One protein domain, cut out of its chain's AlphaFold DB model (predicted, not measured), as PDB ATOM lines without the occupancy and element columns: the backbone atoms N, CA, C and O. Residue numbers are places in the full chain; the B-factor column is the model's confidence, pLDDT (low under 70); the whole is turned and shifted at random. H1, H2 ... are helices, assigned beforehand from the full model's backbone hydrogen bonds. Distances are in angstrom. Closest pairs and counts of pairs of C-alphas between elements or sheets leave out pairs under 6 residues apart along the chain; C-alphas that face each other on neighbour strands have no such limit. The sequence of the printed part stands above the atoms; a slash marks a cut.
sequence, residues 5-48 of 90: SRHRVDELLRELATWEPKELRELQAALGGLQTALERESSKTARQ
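AT A GLANCE: This is residues 5 to 48 of the 90 residues of an uncharacterized protein of Leptolyngbya sp. SIOISBB (UniProt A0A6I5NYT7). A shorter helix, H1, of 12 residues and a longer one, H2, of 25 residues make an open, flat V, with the tight link between them at its closed end. Residues 5 to 15 of H1 and 28 to 45 of H2 stand free, and residues 46 to 48 run on beyond H2. The printed part has 44 residues with two named helices, H1 then H2, and no named strand; the class is all helix. It is extended, with a radius of gyration of the C-alphas of 14.5 A and spans of 42 by 26 by 5 A.

HOW THE PARTS SIT: H1, residues 5 to 16, and H2, residues 21 to 45, are close but not clearly touching; their closest C-alphas, those of Leu 16 and Leu 24, are 7.6 A apart. They run opposite ways at a steep tilt of 38 degrees. Every O i to N i+4 pair is within hydrogen-bond range in H2, and 7 of 8 in H1.

IN THESE COORDINATES: H1 begins at C-alpha 5 (-14.214, -20.312, 46.251) and is 17.0 A long. H2 is 35.8 A long and ends at C-alpha 45 (-21.292, -45.234, 44.452).

THE WHOLE: The two C-alphas farthest apart, those of Thr 18 and Gln 48, are 42.5 A apart. The printed part has no cut. The pLDDT is under 70 at residues 5 to 6 and 42 to 48.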
ATOM      1  N   SER A   5     -13.028 -19.653  45.706       61.25
ATOM      2  CA  SER A   5     -14.214 -20.312  46.251       61.25
ATOM      3  C   SER A   5     -14.800 -19.628  47.489       61.25
ATOM      4  O   SER A   5     -16.014 -19.648  47.653       61.25
ATOM      5  N   ARG A   6     -13.991 -18.971  48.332       62.75
ATOM      6  CA  ARG A   6     -14.514 -18.268  49.523       62.75
ATOM      7  C   ARG A   6     -15.281 -16.995  49.159       62.75
ATOM      8  O   ARG A   6     -16.329 -16.740  49.731       62.75
ATOM      9  N   HIS A   7     -14.818 -16.268  48.140       76.06
ATOM     10  CA  HIS A   7     -15.456 -15.025  47.696       76.06
ATOM     11  C   HIS A   7     -16.888 -15.248  47.190       76.06
ATOM     12  O   HIS A   7     -17.776 -14.450  47.462       76.06
ATOM     13  N   ARG A   8     -17.126 -16.363  46.487       82.25
ATOM     14  CA  ARG A   8     -18.454 -16.686  45.954       82.25
ATOM     15  C   ARG A   8     -19.459 -17.045  47.049       82.25
ATOM     16  O   ARG A   8     -20.632 -16.716  46.926       82.25
ATOM     17  N   VAL A   9     -19.002 -17.714  48.105       84.69
ATOM     18  CA  VAL A   9     -19.850 -18.056  49.256       84.69
ATOM     19  C   VAL A   9     -20.228 -16.795  50.024       84.69
ATOM     20  O   VAL A   9     -21.395 -16.615  50.352       84.69
ATOM     21  N   ASP A  10     -19.271 -15.894  50.240       85.56
ATOM     22  CA  ASP A  10     -19.519 -14.632  50.939       85.56
ATOM     23  C   ASP A  10     -20.521 -13.734  50.185       85.56
ATOM     24  O   ASP A  10     -21.351 -13.079  50.815       85.56
ATOM     25  N   GLU A  11     -20.490 -13.718  48.846       87.38
ATOM     26  CA  GLU A  11     -21.493 -13.027  48.018       87.38
ATOM     27  C   GLU A  11     -22.893 -13.626  48.181       87.38
ATOM     28  O   GLU A  11     -23.845 -12.894  48.443       87.38
ATOM     29  N   LEU A  12     -23.007 -14.952  48.088       86.75
ATOM     30  CA  LEU A  12     -24.285 -15.649  48.235       86.75
ATOM     31  C   LEU A  12     -24.878 -15.462  49.637       86.75
ATOM     32  O   LEU A  12     -26.081 -15.292  49.773       86.75
ATOM     33  N   LEU A  13     -24.048 -15.443  50.683       87.38
ATOM     34  CA  LEU A  13     -24.517 -15.192  52.050       87.38
ATOM     35  C   LEU A  13     -25.070 -13.775  52.226       87.38
ATOM     36  O   LEU A  13     -26.023 -13.584  52.977       87.38
ATOM     37  N   ARG A  14     -24.497 -12.783  51.536       89.94
ATOM     38  CA  ARG A  14     -25.012 -11.405  51.553       89.94
ATOM     39  C   ARG A  14     -26.333 -11.282  50.807       89.94
ATOM     40  O   ARG A  14     -27.201 -10.549  51.261       89.94
ATOM     41  N   GLU A  15     -26.483 -12.001  49.702       90.38
ATOM     42  CA  GLU A  15     -27.734 -12.065  48.946       90.38
ATOM     43  C   GLU A  15     -28.832 -12.772  49.750       90.38
ATOM     44  O   GLU A  15     -29.931 -12.252  49.895       90.38
ATOM     45  N   LEU A  16     -28.519 -13.905  50.382       88.56
ATOM     46  CA  LEU A  16     -29.464 -14.625  51.240       88.56
ATOM     47  C   LEU A  16     -29.872 -13.823  52.483       88.56
ATOM     48  O   LEU A  16     -30.963 -14.023  53.010       88.56
ATOM     49  N   ALA A  17     -29.024 -12.905  52.952       88.69
ATOM     50  CA  ALA A  17     -29.354 -12.036  54.077       88.69
ATOM     51  C   ALA A  17     -30.471 -11.025  53.759       88.69
ATOM     52  O   ALA A  17     -31.044 -10.465  54.691       88.69
ATOM     53  N   THR A  18     -30.789 -10.787  52.479       92.94
ATOM     54  CA  THR A  18     -31.891  -9.898  52.070       92.94
ATOM     55  C   THR A  18     -33.202 -10.639  51.805       92.94
ATOM     56  O   THR A  18     -34.179  -9.995  51.436       92.94
ATOM     57  N   TRP A  19     -33.223 -11.967  51.933       92.19
ATOM     58  CA  TRP A  19     -34.396 -12.790  51.634       92.19
ATOM     59  C   TRP A  19     -35.382 -12.823  52.801       92.19
ATOM     60  O   TRP A  19     -35.007 -12.742  53.973       92.19
ATOM     61  N   GLU A  20     -36.655 -13.021  52.474       93.00
ATOM     62  CA  GLU A  20     -37.711 -13.165  53.467       93.00
ATOM     63  C   GLU A  20     -37.625 -14.526  54.187       93.00
ATOM     64  O   GLU A  20     -37.229 -15.541  53.598       93.00
ATOM     65  N   PRO A  21     -38.086 -14.632  55.451       89.88
ATOM     66  CA  PRO A  21     -38.048 -15.888  56.207       89.88
ATOM     67  C   PRO A  21     -38.755 -17.061  55.516       89.88
ATOM     68  O   PRO A  21     -38.414 -18.220  55.753       89.88
ATOM     69  N   LYS A  22     -39.756 -16.781  54.672       92.69
ATOM     70  CA  LYS A  22     -40.453 -17.798  53.878       92.69
ATOM     71  C   LYS A  22     -39.544 -18.386  52.794       92.69
ATOM     72  O   LYS A  22     -39.470 -19.605  52.672       92.69
ATOM     73  N   GLU A  23     -38.826 -17.538  52.066       89.94
ATOM     74  CA  GLU A  23     -37.913 -17.943  50.991       89.94
ATOM     75  C   GLU A  23     -36.741 -18.756  51.556       89.94
ATOM     76  O   GLU A  23     -36.353 -19.782  50.999       89.94
ATOM     77  N   LEU A  24     -36.247 -18.375  52.740       90.69
ATOM     78  CA  LEU A  24     -35.224 -19.137  53.460       90.69
ATOM     79  C   LEU A  24     -35.708 -20.540  53.869       90.69
ATOM     80  O   LEU A  24     -34.940 -21.501  53.792       90.69
ATOM     81  N   ARG A  25     -36.979 -20.691  54.269       91.19
ATOM     82  CA  ARG A  25     -37.566 -22.009  54.585       91.19
ATOM     83  C   ARG A  25     -37.718 -22.884  53.343       91.19
ATOM     84  O   ARG A  25     -37.445 -24.081  53.410       91.19
ATOM     85  N   GLU A  26     -38.142 -22.304  52.224       92.62
ATOM     86  CA  GLU A  26     -38.244 -23.017  50.945       92.62
ATOM     87  C   GLU A  26     -36.864 -23.486  50.467       92.62
ATOM     88  O   GLU A  26     -36.696 -24.653  50.099       92.62
ATOM     89  N   LEU A  27     -35.847 -22.627  50.584       91.12
ATOM     90  CA  LEU A  27     -34.460 -22.981  50.294       91.12
ATOM     91  C   LEU A  27     -33.953 -24.105  51.208       91.12
ATOM     92  O   LEU A  27     -33.330 -25.051  50.727       91.12
ATOM     93  N   GLN A  28     -34.245 -24.048  52.510       92.19
ATOM     94  CA  GLN A  28     -33.876 -25.105  53.453       92.19
ATOM     95  C   GLN A  28     -34.489 -26.457  53.056       92.19
ATOM     96  O   GLN A  28     -33.798 -27.479  53.081       92.19
ATOM     97  N   ALA A  29     -35.764 -26.474  52.656       92.81
ATOM     98  CA  ALA A  29     -36.430 -27.690  52.199       92.81
ATOM     99  C   ALA A  29     -35.791 -28.242  50.911       92.81
ATOM    100  O   ALA A  29     -35.523 -29.444  50.817       92.81
ATOM    101  N   ALA A  30     -35.482 -27.370  49.946       92.50
ATOM    102  CA  ALA A  30     -34.810 -27.752  48.706       92.50
ATOM    103  C   ALA A  30     -33.404 -28.330  48.960       92.50
ATOM    104  O   ALA A  30     -33.058 -29.380  48.414       92.50
ATOM    105  N   LEU A  31     -32.615 -27.697  49.838       93.44
ATOM    106  CA  LEU A  31     -31.286 -28.175  50.231       93.44
ATOM    107  C   LEU A  31     -31.348 -29.542  50.922       93.44
ATOM    108  O   LEU A  31     -30.551 -30.422  50.596       93.44
ATOM    109  N   GLY A  32     -32.323 -29.760  51.810       93.25
ATOM    110  CA  GLY A  32     -32.542 -31.066  52.440       93.25
ATOM    111  C   GLY A  32     -32.883 -32.166  51.426       93.25
ATOM    112  O   GLY A  32     -32.363 -33.284  51.510       93.25
ATOM    113  N   GLY A  33     -33.700 -31.845  50.419       93.31
ATOM    114  CA  GLY A  33     -33.999 -32.750  49.306       93.31
ATOM    115  C   GLY A  33     -32.756 -33.108  48.484       93.31
ATOM    116  O   GLY A  33     -32.516 -34.286  48.205       93.31
ATOM    117  N   LEU A  34     -31.931 -32.111  48.152       92.75
ATOM    118  CA  LEU A  34     -30.674 -32.309  47.424       92.75
ATOM    119  C   LEU A  34     -29.666 -33.138  48.222       92.75
ATOM    120  O   LEU A  34     -29.058 -34.045  47.659       92.75
ATOM    121  N   GLN A  35     -29.522 -32.885  49.524       92.06
ATOM    122  CA  GLN A  35     -28.648 -33.676  50.389       92.06
ATOM    123  C   GLN A  35     -29.095 -35.141  50.433       92.06
ATOM    124  O   GLN A  35     -28.285 -36.042  50.223       92.06
ATOM    125  N   THR A  36     -30.396 -35.386  50.596       89.81
ATOM    126  CA  THR A  36     -30.958 -36.746  50.578       89.81
ATOM    127  C   THR A  36     -30.696 -37.444  49.236       89.81
ATOM    128  O   THR A  36     -30.369 -38.632  49.192       89.81
ATOM    129  N   ALA A  37     -30.824 -36.725  48.116       87.69
ATOM    130  CA  ALA A  37     -30.513 -37.259  46.793       87.69
ATOM    131  C   ALA A  37     -29.014 -37.568  46.635       87.69
ATOM    132  O   ALA A  37     -28.665 -38.624  46.107       87.69
ATOM    133  N   LEU A  38     -28.140 -36.697  47.145       86.69
ATOM    134  CA  LEU A  38     -26.690 -36.881  47.123       86.69
ATOM    135  C   LEU A  38     -26.252 -38.088  47.961       86.69
ATOM    136  O   LEU A  38     -25.388 -38.849  47.533       86.69
ATOM    137  N   GLU A  39     -26.857 -38.308  49.125       83.69
ATOM    138  CA  GLU A  39     -26.603 -39.484  49.967       83.69
ATOM    139  C   GLU A  39     -27.075 -40.779  49.286       83.69
ATOM    140  O   GLU A  39     -26.385 -41.805  49.312       83.69
ATOM    141  N   ARG A  40     -28.222 -40.741  48.594       80.56
ATOM    142  CA  ARG A  40     -28.709 -41.863  47.774       80.56
ATOM    143  C   ARG A  40     -27.799 -42.157  46.583       80.56
ATOM    144  O   ARG A  40     -27.578 -43.319  46.265       80.56
ATOM    145  N   GLU A  41     -27.270 -41.136  45.922       77.69
ATOM    146  CA  GLU A  41     -26.271 -41.297  44.860       77.69
ATOM    147  C   GLU A  41     -24.963 -41.863  45.425       77.69
ATOM    148  O   GLU A  41     -24.494 -42.898  44.967       77.69
ATOM    149  N   SER A  42     -24.436 -41.273  46.496       67.94
ATOM    150  CA  SER A  42     -23.183 -41.695  47.138       67.94
ATOM    151  C   SER A  42     -23.242 -43.134  47.654       67.94
ATOM    152  O   SER A  42     -22.264 -43.871  47.563       67.94
ATOM    153  N   SER A  43     -24.401 -43.578  48.145       62.00
ATOM    154  CA  SER A  43     -24.620 -44.973  48.546       62.00
ATOM    155  C   SER A  43     -24.732 -45.943  47.361       62.00
ATOM    156  O   SER A  43     -24.349 -47.108  47.498       62.00
ATOM    157  N   LYS A  44     -25.155 -45.491  46.169       59.03
ATOM    158  CA  LYS A  44     -24.973 -46.272  44.929       59.03
ATOM    159  C   LYS A  44     -23.496 -46.337  44.541       59.03
ATOM    160  O   LYS A  44     -23.039 -47.393  44.111       59.03
ATOM    161  N   THR A  45     -22.736 -45.261  44.734       52.75
ATOM    162  CA  THR A  45     -21.292 -45.234  44.452       52.75
ATOM    163  C   THR A  45     -20.487 -46.063  45.450       52.75
ATOM    164  O   THR A  45     -19.490 -46.658  45.071       52.75
ATOM    165  N   ALA A  46     -20.943 -46.224  46.695       52.53
ATOM    166  CA  ALA A  46     -20.354 -47.166  47.654       52.53
ATOM    167  C   ALA A  46     -20.540 -48.642  47.242       52.53
ATOM    168  O   ALA A  46     -19.830 -49.520  47.731       52.53
ATOM    169  N   ARG A  47     -21.475 -48.926  46.321       52.81
ATOM    170  CA  ARG A  47     -21.577 -50.219  45.625       52.81
ATOM    171  C   ARG A  47     -20.731 -50.278  44.359       52.81
ATOM    172  O   ARG A  47     -20.711 -51.335  43.724       52.81
ATOM    173  N   GLN A  48     -20.051 -49.193  43.971       53.41
ATOM    174  CA  GLN A  48     -19.034 -49.319  42.945       53.41
ATOM    175  C   GLN A  48     -17.929 -50.184  43.514       53.41
ATOM    176  O   GLN A  48     -17.365 -49.894  44.573       53.41
TER     177      GLN A  48